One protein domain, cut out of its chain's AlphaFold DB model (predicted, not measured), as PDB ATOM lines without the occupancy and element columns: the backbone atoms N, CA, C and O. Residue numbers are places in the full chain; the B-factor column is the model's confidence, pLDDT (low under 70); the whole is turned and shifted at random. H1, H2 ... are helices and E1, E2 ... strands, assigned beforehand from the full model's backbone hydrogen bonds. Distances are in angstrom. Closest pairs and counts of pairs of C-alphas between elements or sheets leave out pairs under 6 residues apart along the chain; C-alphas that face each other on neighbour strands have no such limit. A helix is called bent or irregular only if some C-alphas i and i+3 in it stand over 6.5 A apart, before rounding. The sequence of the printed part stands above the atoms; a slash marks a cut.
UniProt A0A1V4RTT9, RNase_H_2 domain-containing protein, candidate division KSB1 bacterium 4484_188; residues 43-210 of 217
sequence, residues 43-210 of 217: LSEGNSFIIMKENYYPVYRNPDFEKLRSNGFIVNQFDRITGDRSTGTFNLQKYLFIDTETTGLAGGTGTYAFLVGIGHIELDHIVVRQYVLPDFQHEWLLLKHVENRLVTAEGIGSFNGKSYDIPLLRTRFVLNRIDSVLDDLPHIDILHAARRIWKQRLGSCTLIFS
ATOM      1  N   LEU A  43     161.473 117.864 199.471       95.06
ATOM      2  CA  LEU A  43     161.462 116.717 198.564       95.06
ATOM      3  C   LEU A  43     162.906 116.259 198.394       95.06
ATOM      4  O   LEU A  43     163.759 117.078 198.062       95.06
ATOM      5  N   SER A  44     163.191 114.982 198.646       95.44
ATOM      6  CA  SER A  44     164.552 114.442 198.589       95.44
ATOM      7  C   SER A  44     164.626 113.159 197.772       95.44
ATOM      8  O   SER A  44     163.712 112.335 197.796       95.44
ATOM      9  N   GLU A  45     165.726 113.002 197.043       96.75
ATOM     10  CA  GLU A  45     166.042 111.806 196.269       96.75
ATOM     11  C   GLU A  45     167.564 111.645 196.175       96.75
ATOM     12  O   GLU A  45     168.283 112.546 195.729       96.75
ATOM     13  N   GLY A  46     168.074 110.497 196.629       94.62
ATOM     14  CA  GLY A  46     169.514 110.274 196.762       94.62
ATOM     15  C   GLY A  46     170.169 111.336 197.652       94.62
ATOM     16  O   GLY A  46     169.727 111.571 198.774       94.62
ATOM     17  N   ASN A  47     171.205 111.999 197.133       93.88
ATOM     18  CA  ASN A  47     171.920 113.079 197.827       93.88
ATOM     19  C   ASN A  47     171.383 114.478 197.478       93.88
ATOM     20  O   ASN A  47     172.082 115.471 197.673       93.88
ATOM     21  N   SER A  48     170.188 114.576 196.889       96.56
ATOM     22  CA  SER A  48     169.595 115.855 196.503       96.56
ATOM     23  C   SER A  48     168.300 116.150 197.224       96.56
ATOM     24  O   SER A  48     167.534 115.241 197.538       96.56
ATOM     25  N   PHE A  49     168.062 117.436 197.471       96.44
ATOM     26  CA  PHE A  49     166.809 117.913 198.028       96.44
ATOM     27  C   PHE A  49     166.422 119.270 197.444       96.44
ATOM     28  O   PHE A  49     167.275 120.076 197.077       96.44
ATOM     29  N   ILE A  50     165.120 119.516 197.385       97.25
ATOM     30  CA  ILE A  50     164.532 120.802 197.017       97.25
ATOM     31  C   ILE A  50     163.461 121.173 198.033       97.25
ATOM     32  O   ILE A  50     162.931 120.313 198.744       97.25
ATOM     33  N   ILE A  51     163.117 122.453 198.081       96.44
ATOM     34  CA  ILE A  51     162.002 122.935 198.892       96.44
ATOM     35  C   ILE A  51     160.805 123.122 197.967       96.44
ATOM     36  O   ILE A  51     160.916 123.752 196.919       96.44
ATOM     37  N   MET A  52     159.657 122.575 198.347       96.88
ATOM     38  CA  MET A  52     158.400 122.748 197.632       96.88
ATOM     39  C   MET A  52     157.389 123.417 198.552       96.88
ATOM     40  O   MET A  52     157.144 122.935 199.655       96.88
ATOM     41  N   LYS A  53     156.791 124.513 198.098       95.12
ATOM     42  CA  LYS A  53     155.675 125.165 198.780       95.12
ATOM     43  C   LYS A  53     154.449 125.140 197.887       95.12
ATOM     44  O   LYS A  53     154.557 125.377 196.686       95.12
ATOM     45  N   GLU A  54     153.292 124.884 198.477       95.19
ATOM     46  CA  GLU A  54     152.024 124.867 197.763       95.19
ATOM     47  C   GLU A  54     151.024 125.774 198.468       95.19
ATOM     48  O   GLU A  54     150.790 125.631 199.662       95.19
ATOM     49  N   ASN A  55     150.452 126.721 197.730       92.88
ATOM     50  CA  ASN A  55     149.451 127.645 198.242       92.88
ATOM     51  C   ASN A  55     148.149 127.478 197.460       92.88
ATOM     52  O   ASN A  55     148.162 127.300 196.241       92.88
ATOM     53  N   TYR A  56     147.031 127.607 198.166       92.50
ATOM     54  CA  TYR A  56     145.690 127.480 197.613       92.50
ATOM     55  C   TYR A  56     144.972 128.817 197.742       92.50
ATOM     56  O   TYR A  56     144.742 129.308 198.849       92.50
ATOM     57  N   TYR A  57     144.613 129.411 196.610       89.62
ATOM     58  CA  TYR A  57     143.928 130.696 196.570       89.62
ATOM     59  C   TYR A  57     142.481 130.496 196.121       89.62
ATOM     60  O   TYR A  57     142.255 130.131 194.966       89.62
ATOM     61  N   PRO A  58     141.492 130.728 197.000       86.81
ATOM     62  CA  PRO A  58     140.093 130.573 196.635       86.81
ATOM     63  C   PRO A  58     139.695 131.590 195.566       86.81
ATOM     64  O   PRO A  58     139.861 132.798 195.758       86.81
ATOM     65  N   VAL A  59     139.115 131.113 194.466       81.94
ATOM     66  CA  VAL A  59     138.692 131.969 193.344       81.94
ATOM     67  C   VAL A  59     137.209 132.323 193.360       81.94
ATOM     68  O   VAL A  59     136.808 133.251 192.664       81.94
ATOM     69  N   TYR A  60     136.404 131.711 194.234       74.06
ATOM     70  CA  TYR A  60     134.972 132.019 194.388       74.06
ATOM     71  C   TYR A  60     134.667 133.474 194.793       74.06
ATOM     72  O   TYR A  60     133.517 133.904 194.746       74.06
ATOM     73  N   ARG A  61     135.675 134.250 195.213       70.75
ATOM     74  CA  ARG A  61     135.522 135.685 195.513       70.75
ATOM     75  C   ARG A  61     135.466 136.555 194.257       70.75
ATOM     76  O   ARG A  61     135.087 137.717 194.353       70.75
ATOM     77  N   ASN A  62     135.850 136.009 193.106       72.94
ATOM     78  CA  ASN A  62     135.767 136.686 191.826       72.94
ATOM     79  C   ASN A  62     134.340 136.520 191.244       72.94
ATOM     80  O   ASN A  62     133.896 135.383 191.068       72.94
ATOM     81  N   PRO A  63     133.609 137.606 190.923       74.81
ATOM     82  CA  PRO A  63     132.243 137.521 190.389       74.81
ATOM     83  C   PRO A  63     132.123 136.734 189.076       74.81
ATOM     84  O   PRO A  63     131.075 136.153 188.788       74.81
ATOM     85  N   ASP A  64     133.185 136.704 188.272       76.69
ATOM     86  CA  ASP A  64     133.243 135.969 187.012       76.69
ATOM     87  C   ASP A  64     133.625 134.495 187.197       76.69
ATOM     88  O   ASP A  64     133.428 133.694 186.279       76.69
ATOM     89  N   PHE A  65     134.076 134.088 188.389       80.19
ATOM     90  CA  PHE A  65     134.396 132.691 188.672       80.19
ATOM     91  C   PHE A  65     133.183 131.771 188.499       80.19
ATOM     92  O   PHE A  65     133.311 130.723 187.874       80.19
ATOM     93  N   GLU A  66     131.988 132.157 188.957       81.56
ATOM     94  CA  GLU A  66     130.784 131.329 188.766       81.56
ATOM     95  C   GLU A  66     130.399 131.188 187.284       81.56
ATOM     96  O   GLU A  66     129.926 130.131 186.855       81.56
ATOM     97  N   LYS A  67     130.665 132.211 186.462       84.06
ATOM     98  CA  LYS A  67     130.477 132.123 185.004       84.06
ATOM     99  C   LYS A  67     131.485 131.159 184.377       84.06
ATOM    100  O   LYS A  67     131.105 130.326 183.560       84.06
ATOM    101  N   LEU A  68     132.755 131.235 184.780       82.50
ATOM    102  CA  LEU A  68     133.784 130.297 184.324       82.50
ATOM    103  C   LEU A  68     133.460 128.868 184.764       82.50
ATOM    104  O   LEU A  68     133.484 127.961 183.937       82.50
ATOM    105  N   ARG A  69     133.083 128.669 186.032       84.50
ATOM    106  CA  ARG A  69     132.749 127.358 186.600       84.50
ATOM    107  C   ARG A  69     131.543 126.731 185.908       84.50
ATOM    108  O   ARG A  69     131.607 125.569 185.521       84.50
ATOM    109  N   SER A  70     130.465 127.493 185.715       86.00
ATOM    110  CA  SER A  70     129.258 127.003 185.028       86.00
ATOM    111  C   SER A  70     129.508 126.625 183.565       86.00
ATOM    112  O   SER A  70     128.827 125.742 183.050       86.00
ATOM    113  N   ASN A  71     130.521 127.215 182.922       86.75
ATOM    114  CA  ASN A  71     130.966 126.842 181.578       86.75
ATOM    115  C   ASN A  71     132.145 125.843 181.573       86.75
ATOM    116  O   ASN A  71     132.833 125.703 180.562       86.75
ATOM    117  N   GLY A  72     132.436 125.181 182.699       86.12
ATOM    118  CA  GLY A  72     133.501 124.176 182.801       86.12
ATOM    119  C   GLY A  72     134.912 124.722 182.564       86.12
ATOM    120  O   GLY A  72     135.760 124.006 182.037       86.12
ATOM    121  N   PHE A  73     135.155 125.992 182.903       87.38
ATOM    122  CA  PHE A  73     136.414 126.718 182.686       87.38
ATOM    123  C   PHE A  73     136.831 126.848 181.217       87.38
ATOM    124  O   PHE A  73     138.000 127.085 180.899       87.38
ATOM    125  N   ILE A  74     135.858 126.726 180.316       87.94
ATOM    126  CA  ILE A  74     136.065 126.856 178.884       87.94
ATOM    127  C   ILE A  74     135.935 128.325 178.481       87.94
ATOM    128  O   ILE A  74     134.904 128.968 178.694       87.94
ATOM    129  N   VAL A  75     136.973 128.846 177.838       84.06
ATOM    130  CA  VAL A  75     136.974 130.140 177.165       84.06
ATOM    131  C   VAL A  75     136.800 129.896 175.669       84.06
ATOM    132  O   VAL A  75     137.665 129.333 174.995       84.06
ATOM    133  N   ASN A  76     135.643 130.302 175.156       83.25
ATOM    134  CA  ASN A  76     135.325 130.233 173.734       83.25
ATOM    135  C   ASN A  76     135.916 131.432 172.989       83.25
ATOM    136  O   ASN A  76     135.994 132.528 173.543       83.25
ATOM    137  N   GLN A  77     136.250 131.238 171.710       81.88
ATOM    138  CA  GLN A  77     136.816 132.279 170.842       81.88
ATOM    139  C   GLN A  77     138.112 132.877 171.412       81.88
ATOM    140  O   GLN A  77     138.355 134.086 171.320       81.88
ATOM    141  N   PHE A  78     138.924 132.039 172.062       81.19
ATOM    142  CA  PHE A  78     140.151 132.489 172.715       81.19
ATOM    143  C   PHE A  78     141.158 133.052 171.695       81.19
ATOM    144  O   PHE A  78     141.902 133.981 172.003       81.19
ATOM    145  N   ASP A  79     141.070 132.610 170.442       79.12
ATOM    146  CA  ASP A  79     141.764 133.139 169.268       79.12
ATOM    147  C   ASP A  79     141.570 134.646 169.074       79.12
ATOM    148  O   ASP A  79     142.461 135.340 168.581       79.12
ATOM    149  N   ARG A  80     140.436 135.204 169.514       79.00
ATOM    150  CA  ARG A  80     140.181 136.652 169.435       79.00
ATOM    151  C   ARG A  80     140.987 137.434 170.470       79.00
ATOM    152  O   ARG A  80     141.329 138.591 170.218       79.00
ATOM    153  N   ILE A  81     141.285 136.802 171.606       74.31
ATOM    154  CA  ILE A  81     142.069 137.355 172.714       74.31
ATOM    155  C   ILE A  81     143.562 137.229 172.404       74.31
ATOM    156  O   ILE A  81     144.300 138.212 172.488       74.31
ATOM    157  N   THR A  82     144.003 136.041 171.994       74.56
ATOM    158  CA  THR A  82     145.412 135.752 171.692       74.56
ATOM    159  C   THR A  82     145.851 136.306 170.339       74.56
ATOM    160  O   THR A  82     147.027 136.609 170.147       74.56
ATOM    161  N   GLY A  83     144.917 136.472 169.399       71.75
ATOM    162  CA  GLY A  83     145.223 136.714 167.992       71.75
ATOM    163  C   GLY A  83     145.710 135.461 167.257       71.75
ATOM    164  O   GLY A  83     146.110 135.576 166.097       71.75
ATOM    165  N   ASP A  84     145.682 134.297 167.910       74.75
ATOM    166  CA  ASP A  84     146.159 133.026 167.383       74.75
ATOM    167  C   ASP A  84     144.984 132.116 167.002       74.75
ATOM    168  O   ASP A  84     144.234 131.638 167.849       74.75
ATOM    169  N   ARG A  85     144.827 131.844 165.703       68.56
ATOM    170  CA  ARG A  85     143.697 131.060 165.185       68.56
ATOM    171  C   ARG A  85     143.745 129.583 165.567       68.56
ATOM    172  O   ARG A  85     142.719 128.922 165.429       68.56
ATOM    173  N   SER A  86     144.876 129.063 166.051       68.06
ATOM    174  CA  SER A  86     144.911 127.701 166.595       68.06
ATOM    175  C   SER A  86     144.268 127.579 167.976       68.06
ATOM    176  O   SER A  86     143.998 126.463 168.411       68.06
ATOM    177  N   THR A  87     143.948 128.685 168.657       66.75
ATOM    178  CA  THR A  87     143.355 128.646 169.999       66.75
ATOM    179  C   THR A  87     141.846 128.897 169.972       66.75
ATOM    180  O   THR A  87     141.366 129.876 170.529       66.75
ATOM    181  N   GLY A  88     141.071 128.048 169.294       72.31
ATOM    182  CA  GLY A  88     139.617 128.249 169.165       72.31
ATOM    183  C   GLY A  88     138.855 128.115 170.494       72.31
ATOM    184  O   GLY A  88     138.152 129.036 170.923       72.31
ATOM    185  N   THR A  89     139.034 126.986 171.179       80.50
ATOM    186  CA  THR A  89     138.440 126.711 172.495       80.50
ATOM    187  C   THR A  89     139.550 126.378 173.480       80.50
ATOM    188  O   THR A  89     140.393 125.530 173.201       80.50
ATOM    189  N   PHE A  90     139.553 127.050 174.629       83.44
ATOM    190  CA  PHE A  90     140.629 126.975 175.611       83.44
ATOM    191  C   PHE A  90     140.072 126.585 176.980       83.44
ATOM    192  O   PHE A  90     139.230 127.294 177.521       83.44
ATOM    193  N   ASN A  91     140.515 125.460 177.543       88.69
ATOM    194  CA  ASN A  91     140.117 125.045 178.888       88.69
ATOM    195  C   ASN A  91     141.227 125.396 179.884       88.69
ATOM    196  O   ASN A  91     142.292 124.782 179.875       88.69
ATOM    197  N   LEU A  92     140.945 126.355 180.765       86.94
ATOM    198  CA  LEU A  92     141.903 126.871 181.743       86.94
ATOM    199  C   LEU A  92     142.415 125.810 182.731       86.94
ATOM    200  O   LEU A  92     143.557 125.904 183.169       86.94
ATOM    201  N   GLN A  93     141.609 124.803 183.081       89.81
ATOM    202  CA  GLN A  93     141.999 123.764 184.050       89.81
ATOM    203  C   GLN A  93     143.020 122.769 183.491       89.81
ATOM    204  O   GLN A  93     143.670 122.060 184.250       89.81
ATOM    205  N   LYS A  94     143.163 122.710 182.165       90.94
ATOM    206  CA  LYS A  94     144.075 121.782 181.483       90.94
ATOM    207  C   LYS A  94     145.470 122.371 181.244       90.94
ATOM    208  O   LYS A  94     146.337 121.687 180.701       90.94
ATOM    209  N   TYR A  95     145.677 123.631 181.627       92.94
ATOM    210  CA  TYR A  95     146.916 124.366 181.410       92.94
ATOM    211  C   TYR A  95     147.674 124.605 182.712       92.94
ATOM    212  O   TYR A  95     147.082 124.833 183.768       92.94
ATOM    213  N   LEU A  96     149.001 124.615 182.600       95.88
ATOM    214  CA  LEU A  96     149.901 125.044 183.665       95.88
ATOM    215  C   LEU A  96     150.452 126.435 183.365       95.88
ATOM    216  O   LEU A  96     150.932 126.694 182.265       95.88
ATOM    217  N   PHE A  97     150.429 127.325 184.349       95.69
ATOM    218  CA  PHE A  97     151.003 128.662 184.254       95.69
ATOM    219  C   PHE A  97     152.381 128.681 184.900       95.69
ATOM    220  O   PHE A  97     152.499 128.363 186.079       95.69
ATOM    221  N   ILE A  98     153.407 129.030 184.132       96.56
ATOM    222  CA  ILE A  98     154.807 128.952 184.548       96.56
ATOM    223  C   ILE A  98     155.380 130.358 184.688       96.56
ATOM    224  O   ILE A  98     155.161 131.213 183.827       96.56
ATOM    225  N   ASP A  99     156.135 130.547 185.762       95.50
ATOM    226  CA  ASP A  99     156.920 131.742 186.055       95.50
ATOM    227  C   ASP A  99     158.221 131.323 186.753       95.50
ATOM    228  O   ASP A  99     158.231 130.354 187.525       95.50
ATOM    229  N   THR A 100     159.333 131.995 186.455       95.44
ATOM    230  CA  THR A 100     160.641 131.651 187.023       95.44
ATOM    231  C   THR A 100     161.349 132.856 187.624       95.44
ATOM    232  O   THR A 100     161.404 133.930 187.030       95.44
ATOM    233  N   GLU A 101     161.988 132.643 188.775       95.06
ATOM    234  CA  GLU A 101     162.969 133.584 189.315       95.06
ATOM    235  C   GLU A 101     164.375 133.072 189.034       95.06
ATOM    236  O   GLU A 101     164.698 131.892 189.231       95.06
ATOM    237  N   THR A 102     165.227 133.977 188.560       93.06
ATOM    238  CA  THR A 102     166.501 133.606 187.950       93.06
ATOM    239  C   THR A 102     167.673 134.337 188.584       93.06
ATOM    240  O   THR A 102     167.551 135.464 189.058       93.06
ATOM    241  N   THR A 103     168.851 133.714 188.569       86.88
ATOM    242  CA  THR A 103     170.082 134.334 189.093       86.88
ATOM    243  C   THR A 103     170.595 135.504 188.239       86.88
ATOM    244  O   THR A 103     171.535 136.188 188.642       86.88
ATOM    245  N   GLY A 104     170.003 135.764 187.068       80.38
ATOM    246  CA  GLY A 104     170.379 136.889 186.220       80.38
ATOM    247  C   GLY A 104     169.564 136.998 184.933       80.38
ATOM    248  O   GLY A 104     169.094 136.010 184.381       80.38
ATOM    249  N   LEU A 105     169.472 138.219 184.406       66.50
ATOM    250  CA  LEU A 105     168.599 138.588 183.281       66.50
ATOM    251  C   LEU A 105     169.133 138.198 181.888       66.50
ATOM    252  O   LEU A 105     168.425 138.351 180.898       66.50
ATOM    253  N   ALA A 106     170.386 137.746 181.788       62.97
ATOM    254  CA  ALA A 106     171.083 137.583 180.507       62.97
ATOM    255  C   ALA A 106     170.825 136.239 179.792       62.97
ATOM    256  O   ALA A 106     171.363 136.033 178.708       62.97
ATOM    257  N   GLY A 107     170.033 135.326 180.374       60.25
ATOM    258  CA  GLY A 107     169.584 134.086 179.716       60.25
ATOM    259  C   GLY A 107     170.693 133.131 179.243       60.25
ATOM    260  O   GLY A 107     170.438 132.263 178.413       60.25
ATOM    261  N   GLY A 108     171.929 133.295 179.726       70.06
ATOM    262  CA  GLY A 108     173.061 132.445 179.357       70.06
ATOM    263  C   GLY A 108     173.061 131.105 180.100       70.06
ATOM    264  O   GLY A 108     172.329 130.913 181.066       70.06
ATOM    265  N   THR A 109     173.954 130.189 179.717       73.38
ATOM    266  CA  THR A 109     174.095 128.858 180.353       73.38
ATOM    267  C   THR A 109     174.475 128.906 181.840       73.38
ATOM    268  O   THR A 109     174.304 127.918 182.553       73.38
ATOM    269  N   GLY A 110     174.974 130.049 182.322       82.88
ATOM    270  CA  GLY A 110     175.244 130.310 183.739       82.88
ATOM    271  C   GLY A 110     174.033 130.796 184.547       82.88
ATOM    272  O   GLY A 110     174.147 130.927 185.763       82.88
ATOM    273  N   THR A 111     172.892 131.071 183.909       89.31
ATOM    274  CA  THR A 111     171.655 131.452 184.596       89.31
ATOM    275  C   THR A 111     170.931 130.200 185.088       89.31
ATOM    276  O   THR A 111     170.765 129.230 184.344       89.31
ATOM    277  N   TYR A 112     170.487 130.238 186.343       92.75
ATOM    278  CA  TYR A 112     169.707 129.182 186.988       92.75
ATOM    279  C   TYR A 112     168.327 129.718 187.349       92.75
ATOM    280  O   TYR A 112     168.218 130.860 187.798       92.75
ATOM    281  N   ALA A 113     167.302 128.881 187.190       94.81
ATOM    282  CA  ALA A 113     165.992 129.113 187.786       94.81
ATOM    283  C   ALA A 113     166.046 128.626 189.239       94.81
ATOM    284  O   ALA A 113     165.960 127.425 189.500       94.81
ATOM    285  N   PHE A 114     166.265 129.543 190.184       95.44
ATOM    286  CA  PHE A 114     166.329 129.172 191.602       95.44
ATOM    287  C   PHE A 114     164.934 129.027 192.219       95.44
ATOM    288  O   PHE A 114     164.793 128.413 193.275       95.44
ATOM    289  N   LEU A 115     163.907 129.569 191.560       97.31
ATOM    290  CA  LEU A 115     162.509 129.320 191.871       97.31
ATOM    291  C   LEU A 115     161.750 129.067 190.570       97.31
ATOM    292  O   LEU A 115     161.856 129.849 189.626       97.31
ATOM    293  N   VAL A 116     160.965 127.991 190.535       98.19
ATOM    294  CA  VAL A 116     159.999 127.726 189.462       98.19
ATOM    295  C   VAL A 116     158.605 127.659 190.068       98.19
ATOM    296  O   VAL A 116     158.311 126.777 190.880       98.19
ATOM    297  N   GLY A 117     157.761 128.613 189.689       97.88
ATOM    298  CA  GLY A 117     156.348 128.665 190.032       97.88
ATOM    299  C   GLY A 117     155.510 127.978 188.961       97.88
ATOM    300  O   GLY A 117     155.686 128.219 187.769       97.88
ATOM    301  N   ILE A 118     154.585 127.125 189.393       98.00
ATOM    302  CA  ILE A 118     153.583 126.481 188.548       98.00
ATOM    303  C   ILE A 118     152.209 126.720 189.169       98.00
ATOM    304  O   ILE A 118     151.930 126.246 190.269       98.00
ATOM    305  N   GLY A 119     151.356 127.446 188.457       96.31
ATOM    306  CA  GLY A 119     149.961 127.675 188.808       96.31
ATOM    307  C   GLY A 119     149.016 126.810 187.978       96.31
ATOM    308  O   GLY A 119     149.199 126.683 186.769       96.31
ATOM    309  N   HIS A 120     147.972 126.258 188.587       94.56
ATOM    310  CA  HIS A 120     146.860 125.630 187.869       94.56
ATOM    311  C   HIS A 120     145.541 125.866 188.600       94.56
ATOM    312  O   HIS A 120     145.527 126.201 189.784       94.56
ATOM    313  N   ILE A 121     144.422 125.726 187.889       91.31
ATOM    314  CA  ILE A 121     143.096 125.785 188.509       91.31
ATOM    315  C   ILE A 121     142.661 124.366 188.839       91.31
ATOM    316  O   ILE A 121     142.607 123.506 187.961       91.31
ATOM    317  N   GLU A 122     142.295 124.148 190.093       89.56
ATOM    318  CA  GLU A 122     141.751 122.888 190.577       89.56
ATOM    319  C   GLU A 122     140.495 123.179 191.386       89.56
ATOM    320  O   GLU A 122     140.532 123.935 192.357       89.56
ATOM    321  N   LEU A 123     139.367 122.603 190.959       86.31
ATOM    322  CA  LEU A 123     138.050 122.863 191.546       86.31
ATOM    323  C   LEU A 123     137.743 124.375 191.609       86.31
ATOM    324  O   LEU A 123     137.489 124.999 190.581       86.31
ATOM    325  N   ASP A 124     137.751 124.948 192.810       85.81
ATOM    326  CA  ASP A 124     137.478 126.345 193.147       85.81
ATOM    327  C   ASP A 124     138.692 127.101 193.705       85.81
ATOM    328  O   ASP A 124     138.549 128.152 194.341       85.81
ATOM    329  N   HIS A 125     139.890 126.592 193.420       89.81
ATOM    330  CA  HIS A 125     141.152 127.176 193.848       89.81
ATOM    331  C   HIS A 125     142.110 127.379 192.671       89.81
ATOM    332  O   HIS A 125     142.173 126.580 191.736       89.81
ATOM    333  N   ILE A 126     142.906 128.446 192.749       91.62
ATOM    334  CA  ILE A 126     144.195 128.504 192.060       91.62
ATOM    335  C   ILE A 126     145.212 127.861 192.993       91.62
ATOM    336  O   ILE A 126     145.452 128.353 194.098       91.62
ATOM    337  N   VAL A 127     145.800 126.764 192.541       94.81
ATOM    338  CA  VAL A 127     146.880 126.070 193.231       94.81
ATOM    339  C   VAL A 127     148.189 126.594 192.666       94.81
ATOM    340  O   VAL A 127     148.424 126.504 191.463       94.81
ATOM    341  N   VAL A 128     149.035 127.159 193.522       96.31
ATOM    342  CA  VAL A 128     150.370 127.632 193.148       96.31
ATOM    343  C   VAL A 128     151.397 126.771 193.848       96.31
ATOM    344  O   VAL A 128     151.510 126.802 195.072       96.31
ATOM    345  N   ARG A 129     152.174 126.035 193.061       97.06
ATOM    346  CA  ARG A 129     153.303 125.248 193.536       97.06
ATOM    347  C   ARG A 129     154.607 125.936 193.173       97.06
ATOM    348  O   ARG A 129     154.845 126.243 192.012       97.06
ATOM    349  N   GLN A 130     155.459 126.151 194.162       97.81
ATOM    350  CA  GLN A 130     156.768 126.764 193.996       97.81
ATOM    351  C   GLN A 130     157.838 125.746 194.366       97.81
ATOM    352  O   GLN A 130     157.843 125.230 195.484       97.81
ATOM    353  N   TYR A 131     158.742 125.470 193.434       98.19
ATOM    354  CA  TYR A 131     159.944 124.688 193.687       98.19
ATOM    355  C   TYR A 131     161.120 125.640 193.852       98.19
ATOM    356  O   TYR A 131     161.384 126.442 192.961       98.19
ATOM    357  N   VAL A 132     161.814 125.549 194.980       97.06
ATOM    358  CA  VAL A 132     162.964 126.386 195.322       97.06
ATOM    359  C   VAL A 132     164.215 125.522 195.348       97.06
ATOM    360  O   VAL A 132     164.235 124.459 195.976       97.06
ATOM    361  N   LEU A 133     165.252 126.002 194.667       97.06
ATOM    362  CA  LEU A 133     166.559 125.377 194.553       97.06
ATOM    363  C   LEU A 133     167.469 125.844 195.701       97.06
ATOM    364  O   LEU A 133     167.882 127.005 195.695       97.06
ATOM    365  N   PRO A 134     167.814 124.978 196.671       93.44
ATOM    366  CA  PRO A 134     168.668 125.377 197.790       93.44
ATOM    367  C   PRO A 134     170.129 125.576 197.366       93.44
ATOM    368  O   PRO A 134     170.813 126.448 197.890       93.44
ATOM    369  N   ASP A 135     170.596 124.758 196.419       93.94
ATOM    370  CA  ASP A 135     171.941 124.790 195.842       93.94
ATOM    371  C   ASP A 135     171.905 124.192 194.423       93.94
ATOM    372  O   ASP A 135     171.081 123.319 194.134       93.94
ATOM    373  N   PHE A 136     172.801 124.633 193.536       94.00
ATOM    374  CA  PHE A 136     172.849 124.216 192.131       94.00
ATOM    375  C   PHE A 136     173.029 122.710 191.933       94.00
ATOM    376  O   PHE A 136     172.522 122.167 190.952       94.00
ATOM    377  N   GLN A 137     173.685 122.007 192.861       94.44
ATOM    378  CA  GLN A 137     173.844 120.550 192.763       94.44
ATOM    379  C   GLN A 137     172.505 119.782 192.799       94.44
ATOM    380  O   GLN A 137     172.442 118.625 192.386       94.44
ATOM    381  N   HIS A 138     171.432 120.414 193.289       97.31
ATOM    382  CA  HIS A 138     170.102 119.814 193.427       97.31
ATOM    383  C   HIS A 138     169.180 120.087 192.233       97.31
ATOM    384  O   HIS A 138     168.020 119.673 192.243       97.31
ATOM    385  N   GLU A 139     169.668 120.780 191.201       97.62
ATOM    386  CA  GLU A 139     168.831 121.267 190.104       97.62
ATOM    387  C   GLU A 139     168.109 120.144 189.360       97.62
ATOM    388  O   GLU A 139     166.929 120.284 189.036       97.62
ATOM    389  N   TRP A 140     168.776 119.012 189.136       97.94
ATOM    390  CA  TRP A 140     168.171 117.872 188.450       97.94
ATOM    391  C   TRP A 140     166.867 117.420 189.130       97.94
ATOM    392  O   TRP A 140     165.911 117.061 188.444       97.94
ATOM    393  N   LEU A 141     166.796 117.483 190.467       98.44
ATOM    394  CA  LEU A 141     165.613 117.095 191.231       98.44
ATOM    395  C   LEU A 141     164.497 118.133 191.072       98.44
ATOM    396  O   LEU A 141     163.337 117.761 190.899       98.44
ATOM    397  N   LEU A 142     164.844 119.426 191.060       98.50
ATOM    398  CA  LEU A 142     163.894 120.499 190.754       98.50
ATOM    399  C   LEU A 142     163.268 120.276 189.378       98.50
ATOM    400  O   LEU A 142     162.045 120.215 189.257       98.50
ATOM    401  N   LEU A 143     164.104 120.105 188.355       98.44
ATOM    402  CA  LEU A 143     163.659 119.911 186.979       98.44
ATOM    403  C   LEU A 143     162.836 118.635 186.823       98.44
ATOM    404  O   LEU A 143     161.799 118.668 186.169       98.44
ATOM    405  N   LYS A 144     163.218 117.537 187.483       98.38
ATOM    406  CA  LYS A 144     162.420 116.304 187.513       98.38
ATOM    407  C   LYS A 144     161.006 116.555 188.045       98.38
ATOM    408  O   LYS A 144     160.033 116.065 187.477       98.38
ATOM    409  N   HIS A 145     160.864 117.325 189.123       98.25
ATOM    410  CA  HIS A 145     159.547 117.654 189.672       98.25
ATOM    411  C   HIS A 145     158.743 118.622 188.797       98.25
ATOM    412  O   HIS A 145     157.516 118.514 188.764       98.25
ATOM    413  N   VAL A 146     159.403 119.536 188.081       98.25
ATOM    414  CA  VAL A 146     158.760 120.374 187.057       98.25
ATOM    415  C   VAL A 146     158.260 119.501 185.906       98.25
ATOM    416  O   VAL A 146     157.081 119.571 185.569       98.25
ATOM    417  N   GLU A 147     159.101 118.613 185.376       98.19
ATOM    418  CA  GLU A 147     158.756 117.703 184.280       98.19
ATOM    419  C   GLU A 147     157.558 116.817 184.624       98.19
ATOM    420  O   GLU A 147     156.593 116.749 183.866       98.19
ATOM    421  N   ASN A 148     157.537 116.245 185.831       97.50
ATOM    422  CA  ASN A 148     156.406 115.457 186.329       97.50
ATOM    423  C   ASN A 148     155.074 116.230 186.351       97.50
ATOM    424  O   ASN A 148     154.007 115.620 186.417       97.50
ATOM    425  N   ARG A 149     155.102 117.568 186.339       96.94
ATOM    426  CA  ARG A 149     153.895 118.389 186.161       96.94
ATOM    427  C   ARG A 149     153.584 118.609 184.698       96.94
ATOM    428  O   ARG A 149     152.429 118.424 184.317       96.94
ATOM    429  N   LEU A 150     154.591 118.948 183.900       97.06
ATOM    430  CA  LEU A 150     154.443 119.185 182.465       97.06
ATOM    431  C   LEU A 150     153.804 117.989 181.752       97.06
ATOM    432  O   LEU A 150     152.855 118.185 181.004       97.06
ATOM    433  N   VAL A 151     154.207 116.755 182.078       96.38
ATOM    434  CA  VAL A 151     153.630 115.526 181.488       96.38
ATOM    435  C   VAL A 151     152.130 115.342 181.734       96.38
ATOM    436  O   VAL A 151     151.484 114.565 181.038       96.38
ATOM    437  N   THR A 152     151.556 116.033 182.724       92.62
ATOM    438  CA  THR A 152     150.114 115.973 183.031       92.62
ATOM    439  C   THR A 152     149.307 117.110 182.403       92.62
ATOM    440  O   THR A 152     148.086 117.137 182.548       92.62
ATOM    441  N   ALA A 153     149.971 118.058 181.742       93.75
ATOM    442  CA  ALA A 153     149.345 119.234 181.158       93.75
ATOM    443  C   ALA A 153     148.956 118.996 179.694       93.75
ATOM    444  O   ALA A 153     149.642 118.281 178.971       93.75
ATOM    445  N   GLU A 154     147.897 119.660 179.227       93.25
ATOM    446  CA  GLU A 154     147.589 119.741 177.787       93.25
ATOM    447  C   GLU A 154     148.191 121.000 177.142       93.25
ATOM    448  O   GLU A 154     148.124 121.175 175.927       93.25
ATOM    449  N   GLY A 155     148.792 121.882 177.945       93.00
ATOM    450  CA  GLY A 155     149.519 123.053 177.478       93.00
ATOM    451  C   GLY A 155     150.049 123.919 178.617       93.00
ATOM    452  O   GLY A 155     149.762 123.692 179.797       93.00
ATOM    453  N   ILE A 156     150.824 124.937 178.251       94.75
ATOM    454  CA  ILE A 156     151.439 125.877 179.189       94.75
ATOM    455  C   ILE A 156     151.077 127.328 178.868       94.75
ATOM    456  O   ILE A 156     150.841 127.708 177.718       94.75
ATOM    457  N   GLY A 157     151.036 128.153 179.905       92.69
ATOM    458  CA  GLY A 157     150.849 129.595 179.839       92.69
ATOM    459  C   GLY A 157     151.961 130.323 180.588       92.69
ATOM    460  O   GLY A 157     152.464 129.826 181.587       92.69
ATOM    461  N   SER A 158     152.348 131.511 180.137       92.62
ATOM    462  CA  SER A 158     153.294 132.372 180.868       92.62
ATOM    463  C   SER A 158     153.081 133.839 180.509       92.62
ATOM    464  O   SER A 158     152.455 134.150 179.492       92.62
ATOM    465  N   PHE A 159     153.669 134.755 181.277       87.75
ATOM    466  CA  PHE A 159     153.744 136.165 180.901       87.75
ATOM    467  C   PHE A 159     155.138 136.483 180.362       87.75
ATOM    468  O   PHE A 159     156.093 136.518 181.121       87.75
ATOM    469  N   ASN A 160     155.271 136.721 179.052       88.00
ATOM    470  CA  ASN A 160     156.556 136.944 178.372       88.00
ATOM    471  C   ASN A 160     157.504 135.727 178.361       88.00
ATOM    472  O   ASN A 160     158.631 135.822 177.876       88.00
ATOM    473  N   GLY A 161     157.074 134.572 178.866       88.88
ATOM    474  CA  GLY A 161     157.940 133.404 178.999       88.88
ATOM    475  C   GLY A 161     158.452 132.814 177.687       88.88
ATOM    476  O   GLY A 161     159.464 132.118 177.720       88.88
ATOM    477  N   LYS A 162     157.876 133.142 176.514       90.06
ATOM    478  CA  LYS A 162     158.484 132.749 175.221       90.06
ATOM    479  C   LYS A 162     159.888 133.320 175.047       90.06
ATOM    480  O   LYS A 162     160.710 132.720 174.359       90.06
ATOM    481  N   SER A 163     160.158 134.475 175.649       88.75
ATOM    482  CA  SER A 163     161.447 135.162 175.567       88.75
ATOM    483  C   SER A 163     162.345 134.949 176.787       88.75
ATOM    484  O   SER A 163     163.529 135.258 176.692       88.75
ATOM    485  N   TYR A 164     161.815 134.430 177.902       89.12
ATOM    486  CA  TYR A 164     162.536 134.352 179.179       89.12
ATOM    487  C   TYR A 164     162.467 132.951 179.798       89.12
ATOM    488  O   TYR A 164     163.428 132.190 179.678       89.12
ATOM    489  N   ASP A 165     161.335 132.594 180.409       93.19
ATOM    490  CA  ASP A 165     161.192 131.373 181.213       93.19
ATOM    491  C   ASP A 165     161.412 130.091 180.402       93.19
ATOM    492  O   ASP A 165     162.177 129.211 180.796       93.19
ATOM    493  N   ILE A 166     160.769 129.982 179.237       94.56
ATOM    494  CA  ILE A 166     160.763 128.743 178.450       94.56
ATOM    495  C   ILE A 166     162.140 128.454 177.831       94.56
ATOM    496  O   ILE A 166     162.622 127.330 177.982       94.56
ATOM    497  N   PRO A 167     162.839 129.417 177.186       94.06
ATOM    498  CA  PRO A 167     164.214 129.194 176.733       94.06
ATOM    499  C   PRO A 167     165.183 128.815 177.861       94.06
ATOM    500  O   PRO A 167     166.061 127.969 177.650       94.06
ATOM    501  N   LEU A 168     165.020 129.409 179.051       94.19
ATOM    502  CA  LEU A 168     165.826 129.070 180.221       94.19
ATOM    503  C   LEU A 168     165.582 127.619 180.644       94.19
ATOM    504  O   LEU A 168     166.534 126.838 180.680       94.19
ATOM    505  N   LEU A 169     164.326 127.244 180.911       95.81
ATOM    506  CA  LEU A 169     163.963 125.891 181.339       95.81
ATOM    507  C   LEU A 169     164.400 124.839 180.318       95.81
ATOM    508  O   LEU A 169     165.022 123.852 180.707       95.81
ATOM    509  N   ARG A 170     164.192 125.087 179.017       95.62
ATOM    510  CA  ARG A 170     164.681 124.214 177.937       95.62
ATOM    511  C   ARG A 170     166.182 123.962 178.055       95.62
ATOM    512  O   ARG A 170     166.630 122.819 178.030       95.62
ATOM    513  N   THR A 171     166.967 125.025 178.224       95.00
ATOM    514  CA  THR A 171     168.425 124.911 178.375       95.00
ATOM    515  C   THR A 171     168.790 124.107 179.624       95.00
ATOM    516  O   THR A 171     169.679 123.258 179.565       95.00
ATOM    517  N   ARG A 172     168.091 124.323 180.749       95.62
ATOM    518  CA  ARG A 172     168.340 123.585 181.998       95.62
ATOM    519  C   ARG A 172     168.004 122.097 181.872       95.62
ATOM    520  O   ARG A 172     168.801 121.277 182.330       95.62
ATOM    521  N   PHE A 173     166.899 121.742 181.210       97.38
ATOM    522  CA  PHE A 173     166.539 120.350 180.913       97.38
ATOM    523  C   PHE A 173     167.612 119.652 180.075       97.38
ATOM    524  O   PHE A 173     168.104 118.595 180.471       97.38
ATOM    525  N   VAL A 174     168.064 120.292 178.989       96.00
ATOM    526  CA  VAL A 174     169.138 119.765 178.130       96.00
ATOM    527  C   VAL A 174     170.435 119.556 178.917       96.00
ATOM    528  O   VAL A 174     171.051 118.495 178.821       96.00
ATOM    529  N   LEU A 175     170.851 120.533 179.733       95.44
ATOM    530  CA  LEU A 175     172.078 120.427 180.535       95.44
ATOM    531  C   LEU A 175     172.009 119.313 181.590       95.44
ATOM    532  O   LEU A 175     173.023 118.667 181.856       95.44
ATOM    533  N   ASN A 176     170.821 119.049 182.143       96.19
ATOM    534  CA  ASN A 176     170.584 117.955 183.089       96.19
ATOM    535  C   ASN A 176     170.249 116.620 182.406       96.19
ATOM    536  O   ASN A 176     170.053 115.626 183.102       96.19
ATOM    537  N   ARG A 177     170.230 116.571 181.065       96.62
ATOM    538  CA  ARG A 177     169.897 115.379 180.262       96.62
ATOM    539  C   ARG A 177     168.529 114.789 180.614       96.62
ATOM    540  O   ARG A 177     168.368 113.573 180.677       96.62
ATOM    541  N   ILE A 178     167.570 115.666 180.885       97.12
ATOM    542  CA  ILE A 178     166.177 115.300 181.111       97.12
ATOM    543  C   ILE A 178     165.445 115.529 179.793       97.12
ATOM    544  O   ILE A 178     165.393 116.661 179.307       97.12
ATOM    545  N   ASP A 179     164.891 114.459 179.230       95.62
ATOM    546  CA  ASP A 179     163.989 114.548 178.087       95.62
ATOM    547  C   ASP A 179     162.676 115.165 178.570       95.62
ATOM    548  O   ASP A 179     161.961 114.559 179.368       95.62
ATOM    549  N   SER A 180     162.410 116.399 178.143       96.69
ATOM    550  CA  SER A 180     161.267 117.181 178.607       96.69
ATOM    551  C   SER A 180     160.201 117.313 177.530       96.69
ATOM    552  O   SER A 180     160.521 117.646 176.389       96.69
ATOM    553  N   VAL A 181     158.932 117.162 177.917       96.75
ATOM    554  CA  VAL A 181     157.775 117.430 177.042       96.75
ATOM    555  C   VAL A 181     157.510 118.925 176.826       96.75
ATOM    556  O   VAL A 181     156.560 119.288 176.138       96.75
ATOM    557  N   LEU A 182     158.312 119.820 177.423       95.31
ATOM    558  CA  LEU A 182     158.092 121.270 177.391       95.31
ATOM    559  C   LEU A 182     157.895 121.821 175.970       95.31
ATOM    560  O   LEU A 182     157.068 122.711 175.775       95.31
ATOM    561  N   ASP A 183     158.639 121.294 174.995       91.94
ATOM    562  CA  ASP A 183     158.576 121.731 173.595       91.94
ATOM    563  C   ASP A 183     157.394 121.130 172.815       91.94
ATOM    564  O   ASP A 183     156.996 121.688 171.792       91.94
ATOM    565  N   ASP A 184     156.799 120.049 173.322       93.75
ATOM    566  CA  ASP A 184     155.621 119.403 172.736       93.75
ATOM    567  C   ASP A 184     154.309 120.062 173.198       93.75
ATOM    568  O   ASP A 184     153.252 119.874 172.588       93.75
ATOM    569  N   LEU A 185     154.359 120.851 174.278       92.69
ATOM    570  CA  LEU A 185     153.189 121.496 174.862       92.69
ATOM    571  C   LEU A 185     152.821 122.796 174.122       92.69
ATOM    572  O   LEU A 185     153.653 123.696 173.969       92.69
ATOM    573  N   PRO A 186     151.542 122.979 173.734       91.38
ATOM    574  CA  PRO A 186     151.046 124.259 173.246       91.38
ATOM    575  C   PRO A 186     151.318 125.385 174.249       91.38
ATOM    576  O   PRO A 186     150.942 125.284 175.419       91.38
ATOM    577  N   HIS A 187     151.916 126.487 173.786       90.75
ATOM    578  CA  HIS A 187     152.313 127.598 174.656       90.75
ATOM    579  C   HIS A 187     151.593 128.914 174.350       90.75
ATOM    580  O   HIS A 187     151.777 129.534 173.291       90.75
ATOM    581  N   ILE A 188     150.845 129.394 175.344       89.00
ATOM    582  CA  ILE A 188     150.193 130.702 175.344       89.00
ATOM    583  C   ILE A 188     151.059 131.718 176.090       89.00
ATOM    584  O   ILE A 188     151.283 131.609 177.293       89.00
ATOM    585  N   ASP A 189     151.486 132.760 175.382       87.94
ATOM    586  CA  ASP A 189     152.151 133.902 176.008       87.94
ATOM    587  C   ASP A 189     151.167 135.063 176.168       87.94
ATOM    588  O   ASP A 189     150.738 135.703 175.199       87.94
ATOM    589  N   ILE A 190     150.804 135.319 177.423       85.50
ATOM    590  CA  ILE A 190     149.776 136.281 177.819       85.50
ATOM    591  C   ILE A 190     150.192 137.712 177.460       85.50
ATOM    592  O   ILE A 190     149.329 138.556 177.205       85.50
ATOM    593  N   LEU A 191     151.495 138.006 177.352       83.19
ATOM    594  CA  LEU A 191     151.968 139.351 177.030       83.19
ATOM    595  C   LEU A 191     151.469 139.822 175.657       83.19
ATOM    596  O   LEU A 191     151.166 141.007 175.479       83.19
ATOM    597  N   HIS A 192     151.350 138.920 174.680       77.88
ATOM    598  CA  HIS A 192     150.844 139.277 173.354       77.88
ATOM    599  C   HIS A 192     149.365 139.668 173.399       77.88
ATOM    600  O   HIS A 192     148.994 140.708 172.844       77.88
ATOM    601  N   ALA A 193     148.546 138.896 174.119       74.62
ATOM    602  CA  ALA A 193     147.136 139.209 174.341       74.62
ATOM    603  C   ALA A 193     146.975 140.534 175.105       74.62
ATOM    604  O   ALA A 193     146.226 141.420 174.685       74.62
ATOM    605  N   ALA A 194     147.755 140.724 176.175       77.69
ATOM    606  CA  ALA A 194     147.735 141.941 176.976       77.69
ATOM    607  C   ALA A 194     148.095 143.181 176.141       77.69
ATOM    608  O   ALA A 194     147.362 144.169 176.152       77.69
ATOM    609  N   ARG A 195     149.165 143.123 175.337       77.88
ATOM    610  CA  ARG A 195     149.530 144.214 174.416       77.88
ATOM    611  C   ARG A 195     148.436 144.466 173.381       77.88
ATOM    612  O   ARG A 195     148.153 145.617 173.073       77.88
ATOM    613  N   ARG A 196     147.796 143.431 172.839       71.50
ATOM    614  CA  ARG A 196     146.735 143.605 171.836       71.50
ATOM    615  C   ARG A 196     145.526 144.359 172.396       71.50
ATOM    616  O   ARG A 196     144.994 145.226 171.708       71.50
ATOM    617  N   ILE A 197     145.125 144.054 173.627       68.75
ATOM    618  CA  ILE A 197     143.945 144.652 174.268       68.75
ATOM    619  C   ILE A 197     144.271 146.030 174.862       68.75
ATOM    620  O   ILE A 197     143.478 146.963 174.743       68.75
ATOM    621  N   TRP A 198     145.448 146.184 175.475       65.75
ATOM    622  CA  TRP A 198     145.732 147.315 176.360       65.75
ATOM    623  C   TRP A 198     146.783 148.300 175.846       65.75
ATOM    624  O   TRP A 198     146.919 149.363 176.440       65.75
ATOM    625  N   LYS A 199     147.481 148.045 174.727       63.84
ATOM    626  CA  LYS A 199     148.545 148.940 174.211       63.84
ATOM    627  C   LYS A 199     148.087 150.378 173.945       63.84
ATOM    628  O   LYS A 199     148.900 151.288 174.023       63.84
ATOM    629  N   GLN A 200     146.811 150.600 173.628       57.44
ATOM    630  CA  GLN A 200     146.280 151.958 173.445       57.44
ATOM    631  C   GLN A 200     145.888 152.647 174.762       57.44
ATOM    632  O   GLN A 200     145.712 153.860 174.780       57.44
ATOM    633  N   ARG A 201     145.737 151.891 175.857       56.41
ATOM    634  CA  ARG A 201     145.308 152.393 177.173       56.41
ATOM    635  C   ARG A 201     146.449 152.469 178.188       56.41
ATOM    636  O   ARG A 201     146.414 153.322 179.065       56.41
ATOM    637  N   LEU A 202     147.451 151.602 178.066       54.31
ATOM    638  CA  LEU A 202     148.608 151.519 178.950       54.31
ATOM    639  C   LEU A 202     149.875 151.753 178.127       54.31
ATOM    640  O   LEU A 202     150.214 150.949 177.261       54.31
ATOM    641  N   GLY A 203     150.587 152.851 178.402       50.69
ATOM    642  CA  GLY A 203     151.845 153.191 177.722       50.69
ATOM    643  C   GLY A 203     152.957 152.140 177.894       50.69
ATOM    644  O   GLY A 203     153.890 152.108 177.098       50.69
ATOM    645  N   SER A 204     152.839 151.253 178.892       51.22
ATOM    646  CA  SER A 204     153.689 150.076 179.113       51.22
ATOM    647  C   SER A 204     152.847 148.901 179.633       51.22
ATOM    648  O   SER A 204     151.953 149.095 180.451       51.22
ATOM    649  N   CYS A 205     153.127 147.681 179.163       54.88
ATOM    650  CA  CYS A 205     152.475 146.435 179.599       54.88
ATOM    651  C   CYS A 205     153.475 145.541 180.352       54.88
ATOM    652  O   CYS A 205     153.684 144.390 179.976       54.88
ATOM    653  N   THR A 206     154.173 146.094 181.345       54.94
ATOM    654  CA  THR A 206     154.994 145.310 182.281       54.94
ATOM    655  C   THR A 206     154.125 144.765 183.419       54.94
ATOM    656  O   THR A 206     153.082 145.342 183.723       54.94
ATOM    657  N   LEU A 207     154.567 143.683 184.073       51.62
ATOM    658  CA  LEU A 207     153.879 143.043 185.211       51.62
ATOM    659  C   LEU A 207     153.521 144.022 186.349       51.62
ATOM    660  O   LEU A 207     152.507 143.870 187.022       51.62
ATOM    661  N   ILE A 208     154.304 145.089 186.525       44.53
ATOM    662  CA  ILE A 208     154.020 146.139 187.514       44.53
ATOM    663  C   ILE A 208     152.765 146.948 187.135       44.53
ATOM    664  O   ILE A 208     151.993 147.328 188.010       44.53
ATOM    665  N   PHE A 209     152.508 147.164 185.840       38.00
ATOM    666  CA  PHE A 209     151.336 147.900 185.348       38.00
ATOM    667  C   PHE A 209     150.070 147.037 185.223       38.00
ATOM    668  O   PHE A 209     148.971 147.577 185.082       38.00
ATOM    669  N   SER A 210     150.187 145.710 185.320       38.66
ATOM    670  CA  SER A 210     149.038 144.799 185.341       38.66
ATOM    671  C   SER A 210     148.374 144.670 186.715       38.66
ATOM    672  O   SER A 210     147.497 143.838 186.874       38.66
TER     673      SER A 210
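Overview. This is residues 43 to 210 of the 217 residues of the protein "RNase_H_2 domain-containing protein" of candidate division KSB1 bacterium 4484_188 (UniProt A0A1V4RTT9). A twisted sheet of seven strands curls round helix H3, and H4 packs on the same face of the sheet beyond H3. Past one end of the long strands sits a smaller group, made of H1, the short strand pair E3 and E4, and H2, which packs on H5. The printed part has 168 residues, with five named helices and nine named strands in the order E1 E2 H1 E3 H2 E4 E5 E6 E7 H3 E8 H4 E9 H5. The large sheet runs E1 E2 E7 E6 E5 E8 E9 and is mixed; the class is mixed, helices and strands. The whole is compact, with a radius of gyration of the C-alphas of 16.9 A and spans of 47 by 34 by 29 A.

Along the chain. E1, residues 43 to 45, begins at C-alpha 43 (161.462, 116.717, 198.564). E2, residues 48 to 58, is 33.0 A long and ends at C-alpha 58 (140.093, 130.573, 196.635). H1 is residues 65 to 70, E3 74 to 76, H2 78 to 82 and E4 89 to 91. E5, residues 95 to 102, is 22.6 A long; E6, 113 to 122, 25.2 A; E7, 125 to 132, 21.9 A. H3, residues 136 to 150, is 21.4 A long and irregular: C-alphas 137 and 140 are 7.6 A apart. E8 is residues 155 to 158, H4 165 to 175, 15.5 A long, and E9 187 to 189. H5, residues 190 to 198, ends at C-alpha 198 (145.732, 147.315, 176.360).

Arrangement. E5, E6 and E7 form a meander, each strand the antiparallel neighbour of the one before; N 99 and O 117 are 3.1 A apart, N 118 and O 129 2.8 A. E2 is antiparallel to E7, with N 53 and O 130 at 2.9 A, and pairs with E1 over its residues 48 to 50, with N 45 and O 48 at 2.9 A. E8 is parallel to E5, with N 98 and O 157 at 2.8 A, and to E9, with N 188 and O 156 at 2.9 A. E7, H3, E8 is a split strand-helix-strand unit, with E6 and E5 between its two strands, and E8, H4, E9 is a strand-helix-strand unit of parallel neighbours; both crossovers are right-handed. H3 and H4, on the same face in two layers, sheet and helices, are close but not clearly touching, the C-alphas of Leu 143 and Phe 173 being closest at 6.7 A, at a steep tilt of 64 degrees, opposite ways. E3 and E4 are antiparallel, with N 75 and O 90 at 2.8 A. H2 and H5 touch, closest at the C-alphas of Thr 82 and Ala 193, 4.7 A apart; H1, H2 and H5 are not on the large sheet. In H1, H2, H4 and H5 every O i to N i+4 pair is within hydrogen-bond range; in H3, 8 of 11 are.

Size, cuts and confidence. The C-alphas of Gly 46 and Gln 200, the two farthest apart, are 53.1 A apart. The printed part has no cut, and the link from H4 to E9, 11 residues, is long. Residues 199 to 210 hold no named element. Mean pLDDT of the printed part is 86.2; residues 85 to 87, 105 to 107 and 197 to 210 are under 70.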